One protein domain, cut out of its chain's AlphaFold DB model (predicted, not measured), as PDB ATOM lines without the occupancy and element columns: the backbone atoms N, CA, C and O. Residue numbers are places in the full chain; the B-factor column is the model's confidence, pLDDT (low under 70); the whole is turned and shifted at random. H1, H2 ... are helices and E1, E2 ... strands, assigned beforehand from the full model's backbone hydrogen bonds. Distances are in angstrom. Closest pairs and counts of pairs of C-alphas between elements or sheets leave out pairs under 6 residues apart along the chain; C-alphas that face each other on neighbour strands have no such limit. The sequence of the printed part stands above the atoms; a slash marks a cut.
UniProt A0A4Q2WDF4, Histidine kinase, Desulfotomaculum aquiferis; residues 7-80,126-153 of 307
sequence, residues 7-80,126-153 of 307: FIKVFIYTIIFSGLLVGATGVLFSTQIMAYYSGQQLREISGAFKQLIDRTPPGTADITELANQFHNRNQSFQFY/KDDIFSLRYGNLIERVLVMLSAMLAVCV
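This is residues 7 to 80 and 126 to 153 of the 307 residues of the protein "Histidine kinase" of Desulfotomaculum aquiferis (UniProt A0A4Q2WDF4). One very long helix, H1, makes the length of a thin rod; H3 runs back alongside it, and short H2 folds back near its last residues. The 102 printed residues, mostly helix, hold H1, H2, strand E1 and H3 in that order. The whole is extended: radius of gyration of the C-alphas 22.4 A, spans 79 by 21 by 17 A.

H1, residues 7 to 54, touches H3, residues 128 to 153, opposite ways at a shallow tilt of 25 degrees, with residues 15 to 26 alone; the closest C-alphas, of Ile 15 and Val 153, are 6.2 A apart. H1 and H2, residues 63 to 73, only just touch, with 3 pairs of C-alphas within 8 A, the closest Phe 49 and Phe 70 at 6.9 A, at a steep tilt of 52 degrees. E1, residues 78 to 80, pairs with no named strand. Every O i to N i+4 pair is within hydrogen-bond range in H2 and H3, 42 of 44 in H1.

H1 runs 69.3 A from C-alpha 7 at (-14.384, -36.486, 44.889); H3, 37.4 A, ends at C-alpha 153 at (-19.741, -32.500, 32.562).

Residues 81 to 125 are not printed, a gap of 11.5 A between C-alphas 80 and 126. The pLDDT is under 70 in 48 residues, among them 34 to 64.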
ATOM      1  N   PHE A   7     -13.483 -36.450  46.043       81.94
ATOM      2  CA  PHE A   7     -14.384 -36.486  44.889       81.94
ATOM      3  C   PHE A   7     -14.731 -35.087  44.383       81.94
ATOM      4  O   PHE A   7     -14.600 -34.807  43.198       81.94
ATOM      5  N   ILE A   8     -15.143 -34.200  45.292       82.69
ATOM      6  CA  ILE A   8     -15.589 -32.851  44.938       82.69
ATOM      7  C   ILE A   8     -14.412 -32.047  44.381       82.69
ATOM      8  O   ILE A   8     -14.584 -31.323  43.409       82.69
ATOM      9  N   LYS A   9     -13.205 -32.215  44.937       85.44
ATOM     10  CA  LYS A   9     -12.004 -31.541  44.419       85.44
ATOM     11  C   LYS A   9     -11.688 -31.983  42.991       85.44
ATOM     12  O   LYS A   9     -11.559 -31.140  42.111       85.44
ATOM     13  N   VAL A  10     -11.614 -33.294  42.751       85.00
ATOM     14  CA  VAL A  10     -11.317 -33.849  41.418       85.00
ATOM     15  C   VAL A  10     -12.395 -33.455  40.405       85.00
ATOM     16  O   VAL A  10     -12.077 -33.052  39.287       85.00
ATOM     17  N   PHE A  11     -13.668 -33.500  40.797       87.75
ATOM     18  CA  PHE A  11     -14.787 -33.100  39.946       87.75
ATOM     19  C   PHE A  11     -14.749 -31.608  39.578       87.75
ATOM     20  O   PHE A  11     -14.925 -31.252  38.417       87.75
ATOM     21  N   ILE A  12     -14.451 -30.728  40.540       87.19
ATOM     22  CA  ILE A  12     -14.329 -29.287  40.281       87.19
ATOM     23  C   ILE A  12     -13.168 -29.004  39.323       87.19
ATOM     24  O   ILE A  12     -13.358 -28.284  38.346       87.19
ATOM     25  N   TYR A  13     -11.986 -29.590  39.546       88.25
ATOM     26  CA  TYR A  13     -10.839 -29.364  38.659       88.25
ATOM     27  C   TYR A  13     -11.089 -29.868  37.235       88.25
ATOM     28  O   TYR A  13     -10.736 -29.184  36.276       88.25
ATOM     29  N   THR A  14     -11.733 -31.027  37.087       88.44
ATOM     30  CA  THR A  14     -12.052 -31.591  35.766       88.44
ATOM     31  C   THR A  14     -13.092 -30.761  35.014       88.44
ATOM     32  O   THR A  14     -12.908 -30.522  33.823       88.44
ATOM     33  N   ILE A  15     -14.122 -30.240  35.689       90.12
ATOM     34  CA  ILE A  15     -15.086 -29.317  35.066       90.12
ATOM     35  C   ILE A  15     -14.431 -27.997  34.678       90.12
ATOM     36  O   ILE A  15     -14.649 -27.537  33.562       90.12
ATOM     37  N   ILE A  16     -13.632 -27.389  35.562       88.62
ATOM     38  CA  ILE A  16     -12.970 -26.110  35.259       88.62
ATOM     39  C   ILE A  16     -12.060 -26.269  34.040       88.62
ATOM     40  O   ILE A  16     -12.139 -25.472  33.108       88.62
ATOM     41  N   PHE A  17     -11.243 -27.326  34.015       88.94
ATOM     42  CA  PHE A  17     -10.364 -27.616  32.887       88.94
ATOM     43  C   PHE A  17     -11.152 -27.853  31.595       88.94
ATOM     44  O   PHE A  17     -10.835 -27.272  30.559       88.94
ATOM     45  N   SER A  18     -12.215 -28.658  31.657       87.81
ATOM     46  CA  SER A  18     -13.025 -28.945  30.478       87.81
ATOM     47  C   SER A  18     -13.787 -27.719  29.975       87.81
ATOM     48  O   SER A  18     -13.906 -27.539  28.767       87.81
ATOM     49  N   GLY A  19     -14.280 -26.867  30.873       87.56
ATOM     50  CA  GLY A  19     -14.927 -25.606  30.522       87.56
ATOM     51  C   GLY A  19     -13.958 -24.636  29.849       87.56
ATOM     52  O   GLY A  19     -14.307 -24.031  28.841       87.56
ATOM     53  N   LEU A  20     -12.718 -24.545  30.345       88.94
ATOM     54  CA  LEU A  20     -11.665 -23.734  29.729       88.94
ATOM     55  C   LEU A  20     -11.319 -24.256  28.328       88.94
ATOM     56  O   LEU A  20     -11.246 -23.471  27.386       88.94
ATOM     57  N   LEU A  21     -11.188 -25.577  28.165       86.88
ATOM     58  CA  LEU A  21     -10.920 -26.211  26.873       86.88
ATOM     59  C   LEU A  21     -12.049 -25.956  25.856       86.88
ATOM     60  O   LEU A  21     -11.789 -25.552  24.722       86.88
ATOM     61  N   VAL A  22     -13.309 -26.162  26.258       87.88
ATOM     62  CA  VAL A  22     -14.483 -25.919  25.400       87.88
ATOM     63  C   VAL A  22     -14.614 -24.429  25.067       87.88
ATOM     64  O   VAL A  22     -14.871 -24.073  23.922       87.88
ATOM     65  N   GLY A  23     -14.363 -23.541  26.030       83.00
ATOM     66  CA  GLY A  23     -14.357 -22.098  25.797       83.00
ATOM     67  C   GLY A  23     -13.274 -21.667  24.804       83.00
ATOM     68  O   GLY A  23     -13.565 -20.964  23.839       83.00
ATOM     69  N   ALA A  24     -12.036 -22.133  24.991       85.12
ATOM     70  CA  ALA A  24     -10.917 -21.816  24.103       85.12
ATOM     71  C   ALA A  24     -11.157 -22.326  22.675       85.12
ATOM     72  O   ALA A  24     -10.947 -21.590  21.710       85.12
ATOM     73  N   THR A  25     -11.646 -23.561  22.533       82.75
ATOM     74  CA  THR A  25     -12.005 -24.116  21.220       82.75
ATOM     75  C   THR A  25     -13.147 -23.337  20.575       82.75
ATOM     76  O   THR A  25     -13.041 -22.998  19.401       82.75
ATOM     77  N   GLY A  26     -14.180 -22.957  21.331       81.31
ATOM     78  CA  GLY A  26     -15.268 -22.111  20.836       81.31
ATOM     79  C   GLY A  26     -14.788 -20.763  20.289       81.31
ATOM     80  O   GLY A  26     -15.178 -20.376  19.188       81.31
ATOM     81  N   VAL A  27     -13.888 -20.080  21.004       79.88
ATOM     82  CA  VAL A  27     -13.308 -18.802  20.552       79.88
ATOM     83  C   VAL A  27     -12.481 -18.986  19.279       79.88
ATOM     84  O   VAL A  27     -12.662 -18.230  18.326       79.88
ATOM     85  N   LEU A  28     -11.613 -20.002  19.224       79.88
ATOM     86  CA  LEU A  28     -10.783 -20.281  18.045       79.88
ATOM     87  C   LEU A  28     -11.618 -20.645  16.813       79.88
ATOM     88  O   LEU A  28     -11.345 -20.160  15.717       79.88
ATOM     89  N   PHE A  29     -12.654 -21.469  16.980       77.81
ATOM     90  CA  PHE A  29     -13.561 -21.803  15.885       77.81
ATOM     91  C   PHE A  29     -14.355 -20.580  15.420       77.81
ATOM     92  O   PHE A  29     -14.485 -20.370  14.216       77.81
ATOM     93  N   SER A  30     -14.839 -19.741  16.341       72.69
ATOM     94  CA  SER A  30     -15.569 -18.519  15.988       72.69
ATOM     95  C   SER A  30     -14.708 -17.556  15.168       72.69
ATOM     96  O   SER A  30     -15.178 -17.022  14.163       72.69
ATOM     97  N   THR A  31     -13.446 -17.344  15.556       69.44
ATOM     98  CA  THR A  31     -12.538 -16.444  14.827       69.44
ATOM     99  C   THR A  31     -12.119 -17.019  13.474       69.44
ATOM    100  O   THR A  31     -12.094 -16.286  12.486       69.44
ATOM    101  N   GLN A  32     -11.862 -18.330  13.384       73.88
ATOM    102  CA  GLN A  32     -11.518 -18.988  12.120       73.88
ATOM    103  C   GLN A  32     -12.680 -19.015  11.127       73.88
ATOM    104  O   GLN A  32     -12.472 -18.717   9.953       73.88
ATOM    105  N   ILE A  33     -13.900 -19.330  11.574       70.19
ATOM    106  CA  ILE A  33     -15.096 -19.312  10.719       70.19
ATOM    107  C   ILE A  33     -15.323 -17.898  10.185       70.19
ATOM    108  O   ILE A  33     -15.530 -17.727   8.983       70.19
ATOM    109  N   MET A  34     -15.230 -16.884  11.051       65.38
ATOM    110  CA  MET A  34     -15.399 -15.490  10.647       65.38
ATOM    111  C   MET A  34     -14.397 -15.097   9.557       65.38
ATOM    112  O   MET A  34     -14.813 -14.635   8.495       65.38
ATOM    113  N   ALA A  35     -13.105 -15.353   9.782       64.31
ATOM    114  CA  ALA A  35     -12.043 -15.025   8.833       64.31
ATOM    115  C   ALA A  35     -12.141 -15.821   7.519       64.31
ATOM    116  O   ALA A  35     -11.873 -15.287   6.442       64.31
ATOM    117  N   TYR A  36     -12.538 -17.095   7.589       67.81
ATOM    118  CA  TYR A  36     -12.668 -17.961   6.420       67.81
ATOM    119  C   TYR A  36     -13.822 -17.525   5.512       67.81
ATOM    120  O   TYR A  36     -13.622 -17.363   4.309       67.81
ATOM    121  N   TYR A  37     -15.012 -17.289   6.075       63.81
ATOM    122  CA  TYR A  37     -16.174 -16.869   5.288       63.81
ATOM    123  C   TYR A  37     -16.000 -15.465   4.711       63.81
ATOM    124  O   TYR A  37     -16.306 -15.260   3.537       63.81
ATOM    125  N   SER A  38     -15.464 -14.515   5.489       61.59
ATOM    126  CA  SER A  38     -15.200 -13.168   4.973       61.59
ATOM    127  C   SER A  38     -14.096 -13.162   3.916       61.59
ATOM    128  O   SER A  38     -14.160 -12.380   2.977       61.59
ATOM    129  N   GLY A  39     -13.082 -14.026   4.044       62.91
ATOM    130  CA  GLY A  39     -11.957 -14.084   3.110       62.91
ATOM    131  C   GLY A  39     -12.271 -14.792   1.789       62.91
ATOM    132  O   GLY A  39     -11.868 -14.308   0.734       62.91
ATOM    133  N   GLN A  40     -12.978 -15.928   1.825       59.78
ATOM    134  CA  GLN A  40     -13.238 -16.743   0.627       59.78
ATOM    135  C   GLN A  40     -14.221 -16.082  -0.336       59.78
ATOM    136  O   GLN A  40     -13.895 -15.896  -1.507       59.78
ATOM    137  N   GLN A  41     -15.390 -15.660   0.152       61.84
ATOM    138  CA  GLN A  41     -16.401 -15.035  -0.707       61.84
ATOM    139  C   GLN A  41     -15.872 -13.752  -1.358       61.84
ATOM    140  O   GLN A  41     -16.165 -13.454  -2.508       61.84
ATOM    141  N   LEU A  42     -15.007 -13.026  -0.658       63.31
ATOM    142  CA  LEU A  42     -14.413 -11.785  -1.136       63.31
ATOM    143  C   LEU A  42     -13.329 -11.998  -2.202       63.31
ATOM    144  O   LEU A  42     -13.212 -11.210  -3.141       63.31
ATOM    145  N   ARG A  43     -12.556 -13.086  -2.098       64.88
ATOM    146  CA  ARG A  43     -11.633 -13.520  -3.158       64.88
ATOM    147  C   ARG A  43     -12.384 -13.946  -4.418       64.88
ATOM    148  O   ARG A  43     -11.941 -13.630  -5.516       64.88
ATOM    149  N   GLU A  44     -13.530 -14.605  -4.265       65.44
ATOM    150  CA  GLU A  44     -14.394 -14.966  -5.393       65.44
ATOM    151  C   GLU A  44     -15.006 -13.725  -6.060       65.44
ATOM    152  O   GLU A  44     -14.934 -13.589  -7.280       65.44
ATOM    153  N   ILE A  45     -15.529 -12.782  -5.269       66.06
ATOM    154  CA  ILE A  45     -16.122 -11.519  -5.741       66.06
ATOM    155  C   ILE A  45     -15.083 -10.658  -6.465       66.06
ATOM    156  O   ILE A  45     -15.300 -10.260  -7.610       66.06
ATOM    157  N   SER A  46     -13.935 -10.399  -5.834       65.50
ATOM    158  CA  SER A  46     -12.861  -9.605  -6.450       65.50
ATOM    159  C   SER A  46     -12.291 -10.281  -7.699       65.50
ATOM    160  O   SER A  46     -12.044  -9.608  -8.698       65.50
ATOM    161  N   GLY A  47     -12.136 -11.610  -7.689       67.19
ATOM    162  CA  GLY A  47     -11.691 -12.378  -8.850       67.19
ATOM    163  C   GLY A  47     -12.671 -12.303 -10.022       67.19
ATOM    164  O   GLY A  47     -12.252 -12.085 -11.158       67.19
ATOM    165  N   ALA A  48     -13.974 -12.422  -9.755       69.00
ATOM    166  CA  ALA A  48     -15.016 -12.306 -10.770       69.00
ATOM    167  C   ALA A  48     -15.107 -10.885 -11.349       69.00
ATOM    168  O   ALA A  48     -15.248 -10.733 -12.562       69.00
ATOM    169  N   PHE A  49     -14.975  -9.849 -10.514       68.38
ATOM    170  CA  PHE A  49     -14.978  -8.461 -10.981       68.38
ATOM    171  C   PHE A  49     -13.732  -8.133 -11.807       68.38
ATOM    172  O   PHE A  49     -13.834  -7.570 -12.894       68.38
ATOM    173  N   LYS A  50     -12.552  -8.574 -11.353       69.50
ATOM    174  CA  LYS A  50     -11.302  -8.403 -12.100       69.50
ATOM    175  C   LYS A  50     -11.367  -9.056 -13.482       69.50
ATOM    176  O   LYS A  50     -10.936  -8.450 -14.454       69.50
ATOM    177  N   GLN A  51     -11.972 -10.241 -13.600       66.31
ATOM    178  CA  GLN A  51     -12.190 -10.881 -14.904       66.31
ATOM    179  C   GLN A  51     -13.089 -10.068 -15.846       66.31
ATOM    180  O   GLN A  51     -12.923 -10.166 -17.061       66.31
ATOM    181  N   LEU A  52     -14.048  -9.299 -15.322       66.50
ATOM    182  CA  LEU A  52     -14.890  -8.417 -16.136       66.50
ATOM    183  C   LEU A  52     -14.113  -7.187 -16.618       66.50
ATOM    184  O   LEU A  52     -14.271  -6.781 -17.767       66.50
ATOM    185  N   ILE A  53     -13.220  -6.653 -15.783       66.44
ATOM    186  CA  ILE A  53     -12.325  -5.549 -16.155       66.44
ATOM    187  C   ILE A  53     -11.314  -6.004 -17.213       66.44
ATOM    188  O   ILE A  53     -11.202  -5.371 -18.256       66.44
ATOM    189  N   ASP A  54     -10.635  -7.135 -16.997       66.56
ATOM    190  CA  ASP A  54      -9.581  -7.629 -17.897       66.56
ATOM    191  C   ASP A  54     -10.111  -8.000 -19.299       66.56
ATOM    192  O   ASP A  54      -9.360  -8.004 -20.274       66.56
ATOM    193  N   ARG A  55     -11.408  -8.320 -19.427       62.50
ATOM    194  CA  ARG A  55     -12.058  -8.635 -20.715       62.50
ATOM    195  C   ARG A  55     -12.480  -7.407 -21.516       62.50
ATOM    196  O   ARG A  55     -12.927  -7.564 -22.651       62.50
ATOM    197  N   THR A  56     -12.346  -6.217 -20.945       56.19
ATOM    198  CA  THR A  56     -12.899  -4.998 -21.516       56.19
ATOM    199  C   THR A  56     -11.767  -4.043 -21.915       56.19
ATOM    200  O   THR A  56     -10.932  -3.711 -21.074       56.19
ATOM    201  N   PRO A  57     -11.659  -3.630 -23.195       54.38
ATOM    202  CA  PRO A  57     -10.511  -2.864 -23.667       54.38
ATOM    203  C   PRO A  57     -10.410  -1.482 -22.993       54.38
ATOM    204  O   PRO A  57     -11.430  -0.805 -22.819       54.38
ATOM    205  N   PRO A  58      -9.190  -1.030 -22.639       51.28
ATOM    206  CA  PRO A  58      -8.990   0.236 -21.942       51.28
ATOM    207  C   PRO A  58      -9.481   1.412 -22.799       51.28
ATOM    208  O   PRO A  58      -9.046   1.581 -23.937       51.28
ATOM    209  N   GLY A  59     -10.387   2.222 -22.240       55.25
ATOM    210  CA  GLY A  59     -10.836   3.489 -22.831       55.25
ATOM    211  C   GLY A  59     -12.190   3.491 -23.553       55.25
ATOM    212  O   GLY A  59     -12.505   4.496 -24.182       55.25
ATOM    213  N   THR A  60     -12.999   2.422 -23.489       50.88
ATOM    214  CA  THR A  60     -14.340   2.403 -24.134       50.88
ATOM    215  C   THR A  60     -15.485   1.864 -23.281       50.88
ATOM    216  O   THR A  60     -16.628   1.923 -23.723       50.88
ATOM    217  N   ALA A  61     -15.221   1.368 -22.072       55.03
ATOM    218  CA  ALA A  61     -16.278   0.857 -21.214       55.03
ATOM    219  C   ALA A  61     -16.569   1.793 -20.058       55.03
ATOM    220  O   ALA A  61     -15.687   2.118 -19.262       55.03
ATOM    221  N   ASP A  62     -17.833   2.187 -19.982       67.56
ATOM    222  CA  ASP A  62     -18.387   2.884 -18.844       67.56
ATOM    223  C   ASP A  62     -18.320   1.949 -17.625       67.56
ATOM    224  O   ASP A  62     -18.919   0.868 -17.593       67.56
ATOM    225  N   ILE A  63     -17.525   2.328 -16.629       67.19
ATOM    226  CA  ILE A  63     -17.312   1.545 -15.402       67.19
ATOM    227  C   ILE A  63     -18.633   1.353 -14.667       67.19
ATOM    228  O   ILE A  63     -18.851   0.315 -14.040       67.19
ATOM    229  N   THR A  64     -19.545   2.310 -14.819       68.94
ATOM    230  CA  THR A  64     -20.910   2.253 -14.316       68.94
ATOM    231  C   THR A  64     -21.709   1.130 -14.995       68.94
ATOM    232  O   THR A  64     -22.479   0.437 -14.330       68.94
ATOM    233  N   GLU A  65     -21.502   0.857 -16.288       70.44
ATOM    234  CA  GLU A  65     -22.169  -0.242 -17.007       70.44
ATOM    235  C   GLU A  65     -21.615  -1.617 -16.599       70.44
ATOM    236  O   GLU A  65     -22.377  -2.546 -16.316       70.44
ATOM    237  N   LEU A  66     -20.290  -1.739 -16.478       72.94
ATOM    238  CA  LEU A  66     -19.628  -2.955 -15.984       72.94
ATOM    239  C   LEU A  66     -20.050  -3.298 -14.552       72.94
ATOM    240  O   LEU A  66     -20.311  -4.458 -14.221       72.94
ATOM    241  N   ALA A  67     -20.138  -2.281 -13.701       72.75
ATOM    242  CA  ALA A  67     -20.564  -2.440 -12.325       72.75
ATOM    243  C   ALA A  67     -22.052  -2.816 -12.220       72.75
ATOM    244  O   ALA A  67     -22.392  -3.706 -11.436       72.75
ATOM    245  N   ASN A  68     -22.915  -2.262 -13.078       73.75
ATOM    246  CA  ASN A  68     -24.312  -2.689 -13.206       73.75
ATOM    247  C   ASN A  68     -24.438  -4.158 -13.642       73.75
ATOM    248  O   ASN A  68     -25.215  -4.916 -13.061       73.75
ATOM    249  N   GLN A  69     -23.658  -4.604 -14.633       73.56
ATOM    250  CA  GLN A  69     -23.657  -6.011 -15.059       73.56
ATOM    251  C   GLN A  69     -23.194  -6.951 -13.941       73.56
ATOM    252  O   GLN A  69     -23.766  -8.028 -13.750       73.56
ATOM    253  N   PHE A  70     -22.175  -6.545 -13.182       74.06
ATOM    254  CA  PHE A  70     -21.693  -7.313 -12.043       74.06
ATOM    255  C   PHE A  70     -22.728  -7.398 -10.921       74.06
ATOM    256  O   PHE A  70     -22.974  -8.493 -10.415       74.06
ATOM    257  N   HIS A  71     -23.373  -6.280 -10.585       73.62
ATOM    258  CA  HIS A  71     -24.453  -6.238  -9.604       73.62
ATOM    259  C   HIS A  71     -25.638  -7.123 -10.021       73.62
ATOM    260  O   HIS A  71     -26.095  -7.951  -9.239       73.62
ATOM    261  N   ASN A  72     -26.075  -7.046 -11.281       71.00
ATOM    262  CA  ASN A  72     -27.169  -7.875 -11.793       71.00
ATOM    263  C   ASN A  72     -26.856  -9.375 -11.742       71.00
ATOM    264  O   ASN A  72     -27.747 -10.193 -11.514       71.00
ATOM    265  N   ARG A  73     -25.588  -9.752 -11.937       68.44
ATOM    266  CA  ARG A  73     -25.145 -11.145 -11.829       68.44
ATOM    267  C   ARG A  73     -24.976 -11.601 -10.378       68.44
ATOM    268  O   ARG A  73     -25.101 -12.792 -10.107       68.44
ATOM    269  N   ASN A  74     -24.698 -10.668  -9.471       62.06
ATOM    270  CA  ASN A  74     -24.378 -10.910  -8.072       62.06
ATOM    271  C   ASN A  74     -25.145  -9.938  -7.155       62.06
ATOM    272  O   ASN A  74     -24.555  -9.072  -6.516       62.06
ATOM    273  N   GLN A  75     -26.462 -10.119  -7.045       60.88
ATOM    274  CA  GLN A  75     -27.355  -9.263  -6.240       60.88
ATOM    275  C   GLN A  75     -27.157  -9.384  -4.713       60.88
ATOM    276  O   GLN A  75     -27.896  -8.796  -3.935       60.88
ATOM    277  N   SER A  76     -26.192 -10.187  -4.267       58.50
ATOM    278  CA  SER A  76     -26.068 -10.632  -2.875       58.50
ATOM    279  C   SER A  76     -25.202  -9.731  -1.988       58.50
ATOM    280  O   SER A  76     -25.010 -10.064  -0.819       58.50
ATOM    281  N   PHE A  77     -24.619  -8.653  -2.518       62.97
ATOM    282  CA  PHE A  77     -23.794  -7.721  -1.745       62.97
ATOM    283  C   PHE A  77     -23.820  -6.315  -2.343       62.97
ATOM    284  O   PHE A  77     -23.900  -6.131  -3.558       62.97
ATOM    285  N   GLN A  78     -23.706  -5.328  -1.462       68.69
ATOM    286  CA  GLN A  78     -23.628  -3.922  -1.824       68.69
ATOM    287  C   GLN A  78     -22.169  -3.509  -1.979       68.69
ATOM    288  O   GLN A  78     -21.299  -3.875  -1.185       68.69
ATOM    289  N   PHE A  79     -21.887  -2.736  -3.019       73.44
ATOM    290  CA  PHE A  79     -20.565  -2.174  -3.246       73.44
ATOM    291  C   PHE A  79     -20.659  -0.812  -3.923       73.44
ATOM    292  O   PHE A  79     -21.641  -0.502  -4.610       73.44
ATOM    293  N   TYR A  80     -19.610  -0.020  -3.736       72.56
ATOM    294  CA  TYR A  80     -19.390   1.223  -4.459       72.56
ATOM    295  C   TYR A  80     -17.963   1.262  -5.009       72.56
ATOM    296  O   TYR A  80     -17.056   0.610  -4.488       72.56
ATOM    297  N   LYS A 126     -20.789  -4.661   3.885       61.94
ATOM    298  CA  LYS A 126     -21.473  -5.835   4.443       61.94
ATOM    299  C   LYS A 126     -22.944  -5.492   4.658       61.94
ATOM    300  O   LYS A 126     -23.250  -4.634   5.475       61.94
ATOM    301  N   ASP A 127     -23.817  -6.180   3.936       57.00
ATOM    302  CA  ASP A 127     -25.262  -5.948   3.969       57.00
ATOM    303  C   ASP A 127     -25.959  -6.700   5.127       57.00
ATOM    304  O   ASP A 127     -25.429  -7.688   5.649       57.00
ATOM    305  N   ASP A 128     -27.181  -6.304   5.492       54.53
ATOM    306  CA  ASP A 128     -27.953  -6.897   6.606       54.53
ATOM    307  C   ASP A 128     -28.307  -8.382   6.394       54.53
ATOM    308  O   ASP A 128     -28.433  -9.168   7.332       54.53
ATOM    309  N   ILE A 129     -28.384  -8.844   5.145       50.69
ATOM    310  CA  ILE A 129     -28.569 -10.273   4.829       50.69
ATOM    311  C   ILE A 129     -27.387 -11.109   5.357       50.69
ATOM    312  O   ILE A 129     -27.546 -12.270   5.755       50.69
ATOM    313  N   PHE A 130     -26.197 -10.510   5.396       55.34
ATOM    314  CA  PHE A 130     -24.993 -11.119   5.936       55.34
ATOM    315  C   PHE A 130     -25.112 -11.265   7.459       55.34
ATOM    316  O   PHE A 130     -24.877 -12.355   7.983       55.34
ATOM    317  N   SER A 131     -25.586 -10.227   8.159       58.69
ATOM    318  CA  SER A 131     -25.814 -10.258   9.613       58.69
ATOM    319  C   SER A 131     -26.883 -11.289  10.015       58.69
ATOM    320  O   SER A 131     -26.669 -12.056  10.959       58.69
ATOM    321  N   LEU A 132     -27.962 -11.429   9.234       56.19
ATOM    322  CA  LEU A 132     -29.001 -12.447   9.447       56.19
ATOM    323  C   LEU A 132     -28.489 -13.883   9.240       56.19
ATOM    324  O   LEU A 132     -28.780 -14.774  10.046       56.19
ATOM    325  N   ARG A 133     -27.688 -14.144   8.193       60.81
ATOM    326  CA  ARG A 133     -27.062 -15.469   8.007       60.81
ATOM    327  C   ARG A 133     -26.031 -15.772   9.095       60.81
ATOM    328  O   ARG A 133     -25.908 -16.936   9.482       60.81
ATOM    329  N   TYR A 134     -25.336 -14.762   9.618       65.44
ATOM    330  CA  TYR A 134     -24.419 -14.928  10.745       65.44
ATOM    331  C   TYR A 134     -25.127 -15.267  12.051       65.44
ATOM    332  O   TYR A 134     -24.644 -16.143  12.766       65.44
ATOM    333  N   GLY A 135     -26.282 -14.659  12.336       66.44
ATOM    334  CA  GLY A 135     -27.076 -14.982  13.525       66.44
ATOM    335  C   GLY A 135     -27.413 -16.474  13.608       66.44
ATOM    336  O   GLY A 135     -27.121 -17.124  14.611       66.44
ATOM    337  N   ASN A 136     -27.894 -17.050  12.504       71.06
ATOM    338  CA  ASN A 136     -28.240 -18.475  12.428       71.06
ATOM    339  C   ASN A 136     -27.022 -19.410  12.578       71.06
ATOM    340  O   ASN A 136     -27.145 -20.526  13.089       71.06
ATOM    341  N   LEU A 137     -25.838 -18.993  12.115       71.12
ATOM    342  CA  LEU A 137     -24.603 -19.764  12.293       71.12
ATOM    343  C   LEU A 137     -24.119 -19.713  13.744       71.12
ATOM    344  O   LEU A 137     -23.743 -20.749  14.292       71.12
ATOM    345  N   ILE A 138     -24.169 -18.539  14.375       74.00
ATOM    346  CA  ILE A 138     -23.786 -18.351  15.778       74.00
ATOM    347  C   ILE A 138     -24.709 -19.158  16.693       74.00
ATOM    348  O   ILE A 138     -24.219 -19.841  17.590       74.00
ATOM    349  N   GLU A 139     -26.020 -19.158  16.434       76.88
ATOM    350  CA  GLU A 139     -26.983 -19.961  17.193       76.88
ATOM    351  C   GLU A 139     -26.647 -21.459  17.119       76.88
ATOM    352  O   GLU A 139     -26.541 -22.130  18.146       76.88
ATOM    353  N   ARG A 140     -26.371 -21.984  15.917       79.81
ATOM    354  CA  ARG A 140     -25.966 -23.391  15.736       79.81
ATOM    355  C   ARG A 140     -24.651 -23.717  16.443       79.81
ATOM    356  O   ARG A 140     -24.543 -24.778  17.057       79.81
ATOM    357  N   VAL A 141     -23.659 -22.827  16.382       81.12
ATOM    358  CA  VAL A 141     -22.376 -23.001  17.086       81.12
ATOM    359  C   VAL A 141     -22.580 -22.997  18.603       81.12
ATOM    360  O   VAL A 141     -21.994 -23.826  19.296       81.12
ATOM    361  N   LEU A 142     -23.447 -22.127  19.123       81.25
ATOM    362  CA  LEU A 142     -23.753 -22.044  20.550       81.25
ATOM    363  C   LEU A 142     -24.462 -23.309  21.049       81.25
ATOM    364  O   LEU A 142     -24.082 -23.853  22.089       81.25
ATOM    365  N   VAL A 143     -25.419 -23.841  20.281       86.06
ATOM    366  CA  VAL A 143     -26.066 -25.127  20.585       86.06
ATOM    367  C   VAL A 143     -25.034 -26.260  20.604       86.06
ATOM    368  O   VAL A 143     -24.991 -27.024  21.569       86.06
ATOM    369  N   MET A 144     -24.144 -26.335  19.610       84.00
ATOM    370  CA  MET A 144     -23.084 -27.354  19.561       84.00
ATOM    371  C   MET A 144     -22.104 -27.249  20.740       84.00
ATOM    372  O   MET A 144     -21.770 -28.265  21.349       84.00
ATOM    373  N   LEU A 145     -21.687 -26.035  21.116       84.38
ATOM    374  CA  LEU A 145     -20.826 -25.807  22.283       84.38
ATOM    375  C   LEU A 145     -21.516 -26.203  23.590       84.38
ATOM    376  O   LEU A 145     -20.892 -26.828  24.448       84.38
ATOM    377  N   SER A 146     -22.806 -25.891  23.736       84.19
ATOM    378  CA  SER A 146     -23.580 -26.278  24.919       84.19
ATOM    379  C   SER A 146     -23.714 -27.801  25.046       84.19
ATOM    380  O   SER A 146     -23.530 -28.350  26.134       84.19
ATOM    381  N   ALA A 147     -23.938 -28.502  23.930       87.25
ATOM    382  CA  ALA A 147     -23.992 -29.958  23.892       87.25
ATOM    383  C   ALA A 147     -22.630 -30.578  24.243       87.25
ATOM    384  O   ALA A 147     -22.561 -31.509  25.047       87.25
ATOM    385  N   MET A 148     -21.536 -30.025  23.710       87.19
ATOM    386  CA  MET A 148     -20.177 -30.462  24.037       87.19
ATOM    387  C   MET A 148     -19.866 -30.273  25.526       87.19
ATOM    388  O   MET A 148     -19.358 -31.189  26.172       87.19
ATOM    389  N   LEU A 149     -20.245 -29.128  26.102       87.31
ATOM    390  CA  LEU A 149     -20.091 -28.869  27.532       87.31
ATOM    391  C   LEU A 149     -20.888 -29.874  28.379       87.31
ATOM    392  O   LEU A 149     -20.367 -30.380  29.374       87.31
ATOM    393  N   ALA A 150     -22.117 -30.209  27.981       88.44
ATOM    394  CA  ALA A 150     -22.928 -31.200  28.685       88.44
ATOM    395  C   ALA A 150     -22.256 -32.585  28.699       88.44
ATOM    396  O   ALA A 150     -22.151 -33.211  29.756       88.44
ATOM    397  N   VAL A 151     -21.726 -33.035  27.556       90.06
ATOM    398  CA  VAL A 151     -20.972 -34.299  27.454       90.06
ATOM    399  C   VAL A 151     -19.735 -34.272  28.353       90.06
ATOM    400  O   VAL A 151     -19.478 -35.228  29.085       90.06
ATOM    401  N   CYS A 152     -19.004 -33.159  28.362       89.62
ATOM    402  CA  CYS A 152     -17.847 -32.951  29.223       89.62
ATOM    403  C   CYS A 152     -18.185 -33.041  30.719       89.62
ATOM    404  O   CYS A 152     -17.460 -33.690  31.471       89.62
ATOM    405  N   VAL A 153     -19.293 -32.439  31.160       88.31
ATOM    406  CA  VAL A 153     -19.741 -32.500  32.562       88.31
ATOM    407  C   VAL A 153     -20.101 -33.933  32.963       88.31
ATOM    408  O   VAL A 153     -19.706 -34.393  34.037       88.31
TER     409      VAL A 153